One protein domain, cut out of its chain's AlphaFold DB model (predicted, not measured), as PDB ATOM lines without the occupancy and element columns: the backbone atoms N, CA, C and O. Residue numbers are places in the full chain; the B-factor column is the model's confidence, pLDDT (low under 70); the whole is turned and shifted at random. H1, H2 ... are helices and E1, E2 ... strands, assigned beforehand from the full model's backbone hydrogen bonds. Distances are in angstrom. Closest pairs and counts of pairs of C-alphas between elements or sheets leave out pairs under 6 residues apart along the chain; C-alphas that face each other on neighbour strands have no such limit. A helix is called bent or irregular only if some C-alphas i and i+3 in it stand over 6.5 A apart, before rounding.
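Overview. This is residues 290 to 366 of the 366 residues of the protein "DUF115 domain-containing protein" of Mucilaginibacter celer (UniProt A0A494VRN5). A small three-stranded antiparallel sheet makes the middle of an elongated domain, with the longest helix, H4, covering one face. H1 and H2 lie toward one end of the longest axis, where they only graze the sheet, while H4 and the short H3 lie toward the other end. The printed part has 77 residues, with four named helices and three named strands in the order H1, H2, H3, E1, H4, E2, E3; the sheet's order is E1, E3, E2, and the class is mixed, helices and strands. The whole is compact, with a radius of gyration of the C-alphas of 11.8 A, and the C-alphas span 34 by 22 by 20 A.

Arrangement. In the sheet, the inner strand E3, residues 360 to 365, has two edge strands as neighbours: E1, residues 332 to 336, and E2, residues 351 to 357. E1 and E3 are antiparallel at 155 degrees, with N 361 and O 335 within hydrogen-bond range at 2.8 A. E2 and E3 form a hairpin, antiparallel at 160 degrees, with N 354 and O 362 at 2.8 A. H4, residues 337 to 350, is on one face of this sheet, giving two layers, a helix layer on a sheet, at a height over the sheet of 9.0 A. It lies over E3 and runs along the strands, at 12 degrees to E3 on the local plane; the closest C-alphas of the two are those of Lys 337 and Lys 360, 5.0 A apart. E1, H4 and E2 form a split strand-helix-strand unit, two strands running the same way with E3 between them, and its crossover is right-handed. H3, residues 324 to 327, is not on the sheet and is close to but not clearly touching H4, the closest C-alphas being those of Glu 324 and Leu 347, 7.8 A apart. H1, residues 290 to 297, only grazes the sheet; its closest C-alpha pair with E2 is Phe 296 and Tyr 357, 7.0 A. H2, residues 309 to 315, also only grazes the sheet and is near E1. H1 and H2 are close but not clearly touching, with the C-alphas of Phe 293 and Phe 309 closest at 6.6 A. Residues 318 to 319 pair in parallel with residues 334 to 335 of E1. Every O i to N i+4 pair is within hydrogen-bond range in H1 and H2, 6 of 10 are in H4, and H3 is too short for such a pair.

Along the chain. H1 begins at C-alpha 290, (1.105, -17.997, 41.519), and is 10.2 A long; H2 is 9.9 A and H3 5.2 A. E1 is 13.9 A long, E2 16.8 A and E3 16.4 A, ending at C-alpha 365, (15.552, -34.966, 29.061). H4 is 17.4 A long from C-alpha 337, (14.610, -31.991, 46.369), and is irregular: C-alphas 342 and 345 are 7.6 A apart.

Size, cuts and confidence. The two C-alphas farthest apart are those of Glu 291 and Asp 325, 35.4 A. The printed part has no cut and ends at residue 366, the chain's last. The link from H1 to H2, 11 residues, is long. The mean pLDDT of the printed part is 94.4, and no printed residue is under 70.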
ATOM      1  N   GLN A 290       1.256 -18.003  42.975       97.50
ATOM      2  CA  GLN A 290       1.105 -17.997  41.519       97.50
ATOM      3  C   GLN A 290       2.251 -17.241  40.834       97.50
ATOM      4  O   GLN A 290       2.805 -17.744  39.864       97.50
ATOM      5  N   GLU A 291       2.665 -16.079  41.347       98.06
ATOM      6  CA  GLU A 291       3.800 -15.345  40.768       98.06
ATOM      7  C   GLU A 291       5.113 -16.130  40.899       98.06
ATOM      8  O   GLU A 291       5.916 -16.152  39.964       98.06
ATOM      9  N   LYS A 292       5.330 -16.822  42.028       98.00
ATOM     10  CA  LYS A 292       6.490 -17.715  42.199       98.00
ATOM     11  C   LYS A 292       6.458 -18.860  41.193       98.00
ATOM     12  O   LYS A 292       7.485 -19.161  40.585       98.00
ATOM     13  N   PHE A 293       5.292 -19.481  41.000       98.19
ATOM     14  CA  PHE A 293       5.125 -20.520  39.990       98.19
ATOM     15  C   PHE A 293       5.388 -19.971  38.590       98.19
ATOM     16  O   PHE A 293       6.065 -20.618  37.797       98.19
ATOM     17  N   ASP A 294       4.911 -18.765  38.288       98.19
ATOM     18  CA  ASP A 294       5.084 -18.176  36.969       98.19
ATOM     19  C   ASP A 294       6.553 -17.921  36.634       98.19
ATOM     20  O   ASP A 294       6.953 -18.180  35.495       98.19
ATOM     21  N   LEU A 295       7.344 -17.484  37.623       98.06
ATOM     22  CA  LEU A 295       8.800 -17.359  37.534       98.06
ATOM     23  C   LEU A 295       9.490 -18.717  37.359       98.06
ATOM     24  O   LEU A 295      10.374 -18.848  36.515       98.06
ATOM     25  N   PHE A 296       9.084 -19.726  38.134       98.19
ATOM     26  CA  PHE A 296       9.612 -21.087  38.030       98.19
ATOM     27  C   PHE A 296       9.367 -21.683  36.641       98.19
ATOM     28  O   PHE A 296      10.308 -22.094  35.956       98.19
ATOM     29  N   ALA A 297       8.107 -21.669  36.208       98.12
ATOM     30  CA  ALA A 297       7.676 -22.253  34.953       98.12
ATOM     31  C   ALA A 297       8.240 -21.532  33.734       98.12
ATOM     32  O   ALA A 297       8.421 -22.162  32.700       98.12
ATOM     33  N   ASP A 298       8.618 -20.260  33.841       97.44
ATOM     34  CA  ASP A 298       9.243 -19.527  32.740       97.44
ATOM     35  C   ASP A 298      10.473 -20.232  32.139       97.44
ATOM     36  O   ASP A 298      10.704 -20.145  30.935       97.44
ATOM     37  N   SER A 299      11.215 -20.991  32.954       96.06
ATOM     38  CA  SER A 299      12.428 -21.699  32.517       96.06
ATOM     39  C   SER A 299      12.157 -22.905  31.615       96.06
ATOM     40  O   SER A 299      13.043 -23.298  30.865       96.06
ATOM     41  N   PHE A 300      10.950 -23.480  31.645       96.50
ATOM     42  CA  PHE A 300      10.613 -24.692  30.881       96.50
ATOM     43  C   PHE A 300       9.297 -24.604  30.102       96.50
ATOM     44  O   PHE A 300       9.049 -25.437  29.232       96.50
ATOM     45  N   ARG A 301       8.456 -23.594  30.354       95.62
ATOM     46  CA  ARG A 301       7.145 -23.398  29.711       95.62
ATOM     47  C   ARG A 301       7.193 -23.408  28.178       95.62
ATOM     48  O   ARG A 301       6.240 -23.927  27.599       95.62
ATOM     49  N   PRO A 302       8.249 -22.911  27.494       94.00
ATOM     50  CA  PRO A 302       8.354 -23.046  26.038       94.00
ATOM     51  C   PRO A 302       8.370 -24.501  25.542       94.00
ATOM     52  O   PRO A 302       7.949 -24.764  24.420       94.00
ATOM     53  N   ILE A 303       8.852 -25.431  26.368       93.19
ATOM     54  CA  ILE A 303       8.980 -26.862  26.058       93.19
ATOM     55  C   ILE A 303       7.793 -27.640  26.640       93.19
ATOM     56  O   ILE A 303       7.271 -28.552  26.005       93.19
ATOM     57  N   PHE A 304       7.351 -27.266  27.842       93.94
ATOM     58  CA  PHE A 304       6.303 -27.952  28.591       93.94
ATOM     59  C   PHE A 304       5.249 -26.951  29.103       93.94
ATOM     60  O   PHE A 304       5.372 -26.428  30.214       93.94
ATOM     61  N   PRO A 305       4.220 -26.629  28.295       95.19
ATOM     62  CA  PRO A 305       3.241 -25.604  28.646       95.19
ATOM     63  C   PRO A 305       2.331 -26.026  29.809       95.19
ATOM     64  O   PRO A 305       1.535 -26.962  29.691       95.19
ATOM     65  N   VAL A 306       2.420 -25.280  30.913       96.75
ATOM     66  CA  VAL A 306       1.574 -25.388  32.114       96.75
ATOM     67  C   VAL A 306       1.312 -24.001  32.706       96.75
ATOM     68  O   VAL A 306       2.154 -23.100  32.599       96.75
ATOM     69  N   LYS A 307       0.135 -23.814  33.314       96.69
ATOM     70  CA  LYS A 307      -0.316 -22.544  33.911       96.69
ATOM     71  C   LYS A 307      -0.277 -22.537  35.436       96.69
ATOM     72  O   LYS A 307      -0.143 -21.471  36.026       96.69
ATOM     73  N   THR A 308      -0.399 -23.701  36.066       97.62
ATOM     74  CA  THR A 308      -0.399 -23.837  37.529       97.62
ATOM     75  C   THR A 308       0.467 -25.010  37.967       97.62
ATOM     76  O   THR A 308       0.775 -25.904  37.173       97.62
ATOM     77  N   PHE A 309       0.857 -25.014  39.242       96.62
ATOM     78  CA  PHE A 309       1.594 -26.138  39.809       96.62
ATOM     79  C   PHE A 309       0.741 -27.409  39.906       96.62
ATOM     80  O   PHE A 309       1.263 -28.502  39.711       96.62
ATOM     81  N   ASP A 310      -0.566 -27.276  40.133       96.81
ATOM     82  CA  ASP A 310      -1.491 -28.414  40.142       96.81
ATOM     83  C   ASP A 310      -1.551 -29.077  38.762       96.81
ATOM     84  O   ASP A 310      -1.362 -30.284  38.655       96.81
ATOM     85  N   GLU A 311      -1.661 -28.282  37.692       97.25
ATOM     86  CA  GLU A 311      -1.597 -28.791  36.315       97.25
ATOM     87  C   GLU A 311      -0.260 -29.497  36.023       97.25
ATOM     88  O   GLU A 311      -0.225 -30.499  35.307       97.25
ATOM     89  N   LEU A 312       0.855 -28.997  36.572       97.00
ATOM     90  CA  LEU A 312       2.150 -29.667  36.453       97.00
ATOM     91  C   LEU A 312       2.151 -31.026  37.173       97.00
ATOM     92  O   LEU A 312       2.586 -32.008  36.577       97.00
ATOM     93  N   ASN A 313       1.639 -31.098  38.408       95.50
ATOM     94  CA  ASN A 313       1.550 -32.346  39.180       95.50
ATOM     95  C   ASN A 313       0.589 -33.371  38.549       95.50
ATOM     96  O   ASN A 313       0.821 -34.568  38.677       95.50
ATOM     97  N   GLU A 314      -0.469 -32.928  37.866       96.25
ATOM     98  CA  GLU A 314      -1.370 -33.817  37.117       96.25
ATOM     99  C   GLU A 314      -0.695 -34.419  35.876       96.25
ATOM    100  O   GLU A 314      -0.979 -35.556  35.499       96.25
ATOM    101  N   LYS A 315       0.195 -33.660  35.224       96.19
ATOM    102  CA  LYS A 315       0.845 -34.063  33.968       96.19
ATOM    103  C   LYS A 315       2.177 -34.783  34.153       96.19
ATOM    104  O   LYS A 315       2.604 -35.486  33.238       96.19
ATOM    105  N   VAL A 316       2.863 -34.572  35.274       96.50
ATOM    106  CA  VAL A 316       4.205 -35.105  35.514       96.50
ATOM    107  C   VAL A 316       4.229 -35.895  36.811       96.50
ATOM    108  O   VAL A 316       4.021 -35.360  37.899       96.50
ATOM    109  N   GLU A 317       4.539 -37.180  36.689       94.88
ATOM    110  CA  GLU A 317       4.658 -38.072  37.833       94.88
ATOM    111  C   GLU A 317       5.813 -37.639  38.750       94.88
ATOM    112  O   GLU A 317       6.936 -37.389  38.299       94.88
ATOM    113  N   THR A 318       5.531 -37.550  40.053       95.50
ATOM    114  CA  THR A 318       6.567 -37.413  41.081       95.50
ATOM    115  C   THR A 318       7.027 -38.804  41.485       95.50
ATOM    116  O   THR A 318       6.276 -39.554  42.105       95.50
ATOM    117  N   LEU A 319       8.265 -39.130  41.138       94.56
ATOM    118  CA  LEU A 319       8.890 -40.402  41.457       94.56
ATOM    119  C   LEU A 319       9.519 -40.350  42.849       94.56
ATOM    120  O   LEU A 319       9.971 -39.294  43.299       94.56
ATOM    121  N   VAL A 320       9.524 -41.499  43.522       89.19
ATOM    122  CA  VAL A 320      10.071 -41.667  44.871       89.19
ATOM    123  C   VAL A 320      10.897 -42.943  44.909       89.19
ATOM    124  O   VAL A 320      10.401 -44.000  44.523       89.19
ATOM    125  N   ASP A 321      12.134 -42.834  45.390       84.75
ATOM    126  CA  ASP A 321      13.059 -43.958  45.586       84.75
ATOM    127  C   ASP A 321      13.253 -44.814  44.317       84.75
ATOM    128  O   ASP A 321      13.305 -46.044  44.363       84.75
ATOM    129  N   VAL A 322      13.369 -44.152  43.160       83.38
ATOM    130  CA  VAL A 322      13.518 -44.828  41.860       83.38
ATOM    131  C   VAL A 322      14.995 -45.025  41.512       83.38
ATOM    132  O   VAL A 322      15.838 -44.128  41.657       83.38
ATOM    133  N   GLU A 323      15.330 -46.226  41.037       86.00
ATOM    134  CA  GLU A 323      16.681 -46.557  40.585       86.00
ATOM    135  C   GLU A 323      17.052 -45.777  39.319       86.00
ATOM    136  O   GLU A 323      16.241 -45.583  38.414       86.00
ATOM    137  N   GLU A 324      18.307 -45.338  39.230       80.50
ATOM    138  CA  GLU A 324      18.760 -44.436  38.157       80.50
ATOM    139  C   GLU A 324      18.570 -45.031  36.753       80.50
ATOM    140  O   GLU A 324      18.232 -44.313  35.815       80.50
ATOM    141  N   ASP A 325      18.729 -46.347  36.602       82.50
ATOM    142  CA  ASP A 325      18.553 -47.028  35.316       82.50
ATOM    143  C   ASP A 325      17.103 -47.013  34.821       82.50
ATOM    144  O   ASP A 325      16.866 -46.987  33.612       82.50
ATOM    145  N   GLN A 326      16.131 -46.971  35.736       83.81
ATOM    146  CA  GLN A 326      14.713 -46.864  35.384       83.81
ATOM    147  C   GLN A 326      14.377 -45.461  34.871       83.81
ATOM    148  O   GLN A 326      13.520 -45.304  34.002       83.81
ATOM    149  N   LEU A 327      15.107 -44.446  35.341       86.75
ATOM    150  CA  LEU A 327      14.906 -43.062  34.927       86.75
ATOM    151  C   LEU A 327      15.332 -42.827  33.477       86.75
ATOM    152  O   LEU A 327      14.736 -41.984  32.821       86.75
ATOM    153  N   LYS A 328      16.306 -43.569  32.929       80.50
ATOM    154  CA  LYS A 328      16.882 -43.328  31.582       80.50
ATOM    155  C   LYS A 328      15.872 -43.386  30.427       80.50
ATOM    156  O   LYS A 328      16.102 -42.784  29.372       80.50
ATOM    157  N   GLN A 329      14.764 -44.106  30.607       84.38
ATOM    158  CA  GLN A 329      13.721 -44.269  29.587       84.38
ATOM    159  C   GLN A 329      12.692 -43.129  29.583       84.38
ATOM    160  O   GLN A 329      11.948 -42.982  28.616       84.38
ATOM    161  N   LEU A 330      12.646 -42.314  30.638       93.69
ATOM    162  CA  LEU A 330      11.656 -41.252  30.787       93.69
ATOM    163  C   LEU A 330      12.066 -39.999  30.007       93.69
ATOM    164  O   LEU A 330      13.245 -39.689  29.860       93.69
ATOM    165  N   THR A 331      11.089 -39.258  29.492       95.44
ATOM    166  CA  THR A 331      11.322 -37.955  28.842       95.44
ATOM    167  C   THR A 331      11.277 -36.805  29.842       95.44
ATOM    168  O   THR A 331      11.975 -35.806  29.672       95.44
ATOM    169  N   HIS A 332      10.468 -36.946  30.888       96.31
ATOM    170  CA  HIS A 332      10.347 -36.002  31.987       96.31
ATOM    171  C   HIS A 332       9.806 -36.700  33.239       96.31
ATOM    172  O   HIS A 332       9.060 -37.676  33.133       96.31
ATOM    173  N   PHE A 333      10.148 -36.191  34.414       97.44
ATOM    174  CA  PHE A 333       9.602 -36.634  35.699       97.44
ATOM    175  C   PHE A 333       9.904 -35.589  36.773       97.44
ATOM    176  O   PHE A 333      10.707 -34.677  36.559       97.44
ATOM    177  N   MET A 334       9.274 -35.719  37.937       97.56
ATOM    178  CA  MET A 334       9.611 -34.922  39.110       97.56
ATOM    179  C   MET A 334      10.278 -35.773  40.187       97.56
ATOM    180  O   MET A 334       9.942 -36.941  40.356       97.56
ATOM    181  N   LEU A 335      11.194 -35.166  40.938       97.06
ATOM    182  CA  LEU A 335      11.768 -35.728  42.163       97.06
ATOM    183  C   LEU A 335      11.608 -34.734  43.305       97.06
ATOM    184  O   LEU A 335      11.686 -33.522  43.092       97.06
ATOM    185  N   ASN A 336      11.480 -35.232  44.530       96.31
ATOM    186  CA  ASN A 336      11.649 -34.374  45.702       96.31
ATOM    187  C   ASN A 336      13.101 -33.871  45.771       96.31
ATOM    188  O   ASN A 336      14.041 -34.567  45.375       96.31
ATOM    189  N   LYS A 337      13.307 -32.669  46.313       95.94
ATOM    190  CA  LYS A 337      14.610 -31.991  46.369       95.94
ATOM    191  C   LYS A 337      15.682 -32.866  47.007       95.94
ATOM    192  O   LYS A 337      16.773 -32.991  46.461       95.94
ATOM    193  N   ALA A 338      15.367 -33.512  48.129       95.19
ATOM    194  CA  ALA A 338      16.304 -34.391  48.824       95.19
ATOM    195  C   ALA A 338      16.765 -35.583  47.962       95.19
ATOM    196  O   ALA A 338      17.925 -35.983  48.039       95.19
ATOM    197  N   GLU A 339      15.880 -36.144  47.136       94.62
ATOM    198  CA  GLU A 339      16.218 -37.245  46.230       94.62
ATOM    199  C   GLU A 339      17.036 -36.751  45.032       94.62
ATOM    200  O   GLU A 339      18.068 -37.344  44.709       94.62
ATOM    201  N   PHE A 340      16.646 -35.615  44.443       95.44
ATOM    202  CA  PHE A 340      17.426 -34.973  43.389       95.44
ATOM    203  C   PHE A 340      18.856 -34.680  43.854       95.44
ATOM    204  O   PHE A 340      19.798 -35.074  43.176       95.44
ATOM    205  N   LEU A 341      19.050 -34.058  45.020       94.50
ATOM    206  CA  LEU A 341      20.386 -33.708  45.516       94.50
ATOM    207  C   LEU A 341      21.301 -34.935  45.636       94.50
ATOM    208  O   LEU A 341      22.463 -34.858  45.238       94.50
ATOM    209  N   LYS A 342      20.771 -36.080  46.093       93.31
ATOM    210  CA  LYS A 342      21.516 -37.350  46.190       93.31
ATOM    211  C   LYS A 342      21.947 -37.902  44.826       93.31
ATOM    212  O   LYS A 342      23.021 -38.488  44.736       93.31
ATOM    213  N   LYS A 343      21.122 -37.735  43.786       92.62
ATOM    214  CA  LYS A 343      21.328 -38.311  42.439       92.62
ATOM    215  C   LYS A 343      21.836 -37.294  41.402       92.62
ATOM    216  O   LYS A 343      22.165 -37.666  40.275       92.62
ATOM    217  N   SER A 344      21.918 -36.014  41.768       92.12
ATOM    218  CA  SER A 344      22.206 -34.887  40.867       92.12
ATOM    219  C   SER A 344      23.509 -35.070  40.091       92.12
ATOM    220  O   SER A 344      23.532 -34.829  38.886       92.12
ATOM    221  N   GLY A 345      24.545 -35.607  40.745       90.38
ATOM    222  CA  GLY A 345      25.846 -35.897  40.141       90.38
ATOM    223  C   GLY A 345      25.806 -36.841  38.934       90.38
ATOM    224  O   GLY A 345      26.782 -36.898  38.205       90.38
ATOM    225  N   LYS A 346      24.699 -37.555  38.694       91.19
ATOM    226  CA  LYS A 346      24.505 -38.401  37.506       91.19
ATOM    227  C   LYS A 346      23.336 -37.942  36.642       91.19
ATOM    228  O   LYS A 346      23.460 -37.875  35.425       91.19
ATOM    229  N   LEU A 347      22.211 -37.567  37.255       93.50
ATOM    230  CA  LEU A 347      21.012 -37.163  36.508       93.50
ATOM    231  C   LEU A 347      21.241 -35.939  35.622       93.50
ATOM    232  O   LEU A 347      20.624 -35.827  34.568       93.50
ATOM    233  N   ILE A 348      22.143 -35.042  36.022       94.69
ATOM    234  CA  ILE A 348      22.469 -33.833  35.261       94.69
ATOM    235  C   ILE A 348      23.011 -34.148  33.855       94.69
ATOM    236  O   ILE A 348      22.903 -33.289  32.984       94.69
ATOM    237  N   PHE A 349      23.560 -35.339  33.596       94.25
ATOM    238  CA  PHE A 349      24.068 -35.709  32.269       94.25
ATOM    239  C   PHE A 349      22.972 -36.042  31.260       94.25
ATOM    240  O   PHE A 349      23.140 -35.750  30.080       94.25
ATOM    241  N   ASP A 350      21.854 -36.593  31.727       95.00
ATOM    242  CA  ASP A 350      20.732 -37.011  30.880       95.00
ATOM    243  C   ASP A 350      19.578 -35.994  30.907       95.00
ATOM    244  O   ASP A 350      18.797 -35.900  29.958       95.00
ATOM    245  N   TYR A 351      19.480 -35.204  31.981       96.75
ATOM    246  CA  TYR A 351      18.353 -34.318  32.259       96.75
ATOM    247  C   TYR A 351      18.794 -32.892  32.602       96.75
ATOM    248  O   TYR A 351      19.835 -32.654  33.222       96.75
ATOM    249  N   ILE A 352      17.954 -31.927  32.235       97.38
ATOM    250  CA  ILE A 352      18.007 -30.543  32.701       97.38
ATOM    251  C   ILE A 352      17.105 -30.430  33.938       97.38
ATOM    252  O   ILE A 352      15.896 -30.659  33.823       97.38
ATOM    253  N   PRO A 353      17.658 -30.094  35.117       97.50
ATOM    254  CA  PRO A 353      16.865 -29.919  36.324       97.50
ATOM    255  C   PRO A 353      16.365 -28.475  36.458       97.50
ATOM    256  O   PRO A 353      17.154 -27.531  36.525       97.50
ATOM    257  N   TYR A 354      15.050 -28.318  36.582       98.12
ATOM    258  CA  TYR A 354      14.374 -27.064  36.895       98.12
ATOM    259  C   TYR A 354      13.848 -27.120  38.327       98.12
ATOM    260  O   TYR A 354      13.053 -27.996  38.672       98.12
ATOM    261  N   GLY A 355      14.268 -26.178  39.171       96.31
ATOM    262  CA  GLY A 355      13.835 -26.122  40.566       96.31
ATOM    263  C   GLY A 355      14.897 -25.557  41.512       96.31
ATOM    264  O   GLY A 355      15.909 -25.029  41.042       96.31
ATOM    265  N   PRO A 356      14.672 -25.665  42.832       97.44
ATOM    266  CA  PRO A 356      13.529 -26.334  43.459       97.44
ATOM    267  C   PRO A 356      12.282 -25.433  43.554       97.44
ATOM    268  O   PRO A 356      12.383 -24.259  43.907       97.44
ATOM    269  N   TYR A 357      11.092 -25.984  43.306       97.50
ATOM    270  CA  TYR A 357       9.796 -25.336  43.568       97.50
ATOM    271  C   TYR A 357       8.944 -26.248  44.456       97.50
ATOM    272  O   TYR A 357       8.773 -27.421  44.132       97.50
ATOM    273  N   GLN A 358       8.455 -25.730  45.591       95.31
ATOM    274  CA  GLN A 358       7.703 -26.498  46.603       95.31
ATOM    275  C   GLN A 358       8.343 -27.862  46.936       95.31
ATOM    276  O   GLN A 358       7.701 -28.905  46.900       95.31
ATOM    277  N   ASP A 359       9.646 -27.836  47.233       95.38
ATOM    278  CA  ASP A 359      10.481 -29.009  47.541       95.38
ATOM    279  C   ASP A 359      10.592 -30.064  46.426       95.38
ATOM    280  O   ASP A 359      11.007 -31.192  46.677       95.38
ATOM    281  N   LYS A 360      10.299 -29.703  45.172       97.31
ATOM    282  CA  LYS A 360      10.446 -30.595  44.020       97.31
ATOM    283  C   LYS A 360      11.322 -30.013  42.916       97.31
ATOM    284  O   LYS A 360      11.443 -28.798  42.754       97.31
ATOM    285  N   TYR A 361      11.898 -30.913  42.131       98.06
ATOM    286  CA  TYR A 361      12.590 -30.653  40.878       98.06
ATOM    287  C   TYR A 361      11.809 -31.271  39.727       98.06
ATOM    288  O   TYR A 361      11.422 -32.433  39.810       98.06
ATOM    289  N   LEU A 362      11.631 -30.515  38.647       98.19
ATOM    290  CA  LEU A 362      11.226 -31.041  37.349       98.19
ATOM    291  C   LEU A 362      12.490 -31.381  36.556       98.19
ATOM    292  O   LEU A 362      13.346 -30.521  36.361       98.19
ATOM    293  N   LEU A 363      12.608 -32.618  36.089       97.75
ATOM    294  CA  LEU A 363      13.692 -33.069  35.226       97.75
ATOM    295  C   LEU A 363      13.132 -33.304  33.826       97.75
ATOM    296  O   LEU A 363      12.174 -34.055  33.667       97.75
ATOM    297  N   ILE A 364      13.724 -32.663  32.817       96.94
ATOM    298  CA  ILE A 364      13.371 -32.848  31.400       96.94
ATOM    299  C   ILE A 364      14.609 -33.340  30.660       96.94
ATOM    300  O   ILE A 364      15.703 -32.824  30.883       96.94
ATOM    301  N   LYS A 365      14.451 -34.359  29.815       95.50
ATOM    302  CA  LYS A 365      15.552 -34.966  29.061       95.50
ATOM    303  C   LYS A 365      16.228 -33.934  28.148       95.50
ATOM    304  O   LYS A 365      15.540 -33.086  27.578       95.50
ATOM    305  N   ARG A 366      17.560 -33.990  28.077       93.81
ATOM    306  CA  ARG A 366      18.402 -33.080  27.281       93.81
ATOM    307  C   ARG A 366      18.229 -33.220  25.779       93.81
ATOM    308  O   ARG A 366      17.952 -34.351  25.317       93.81
TER     309      ARG A 366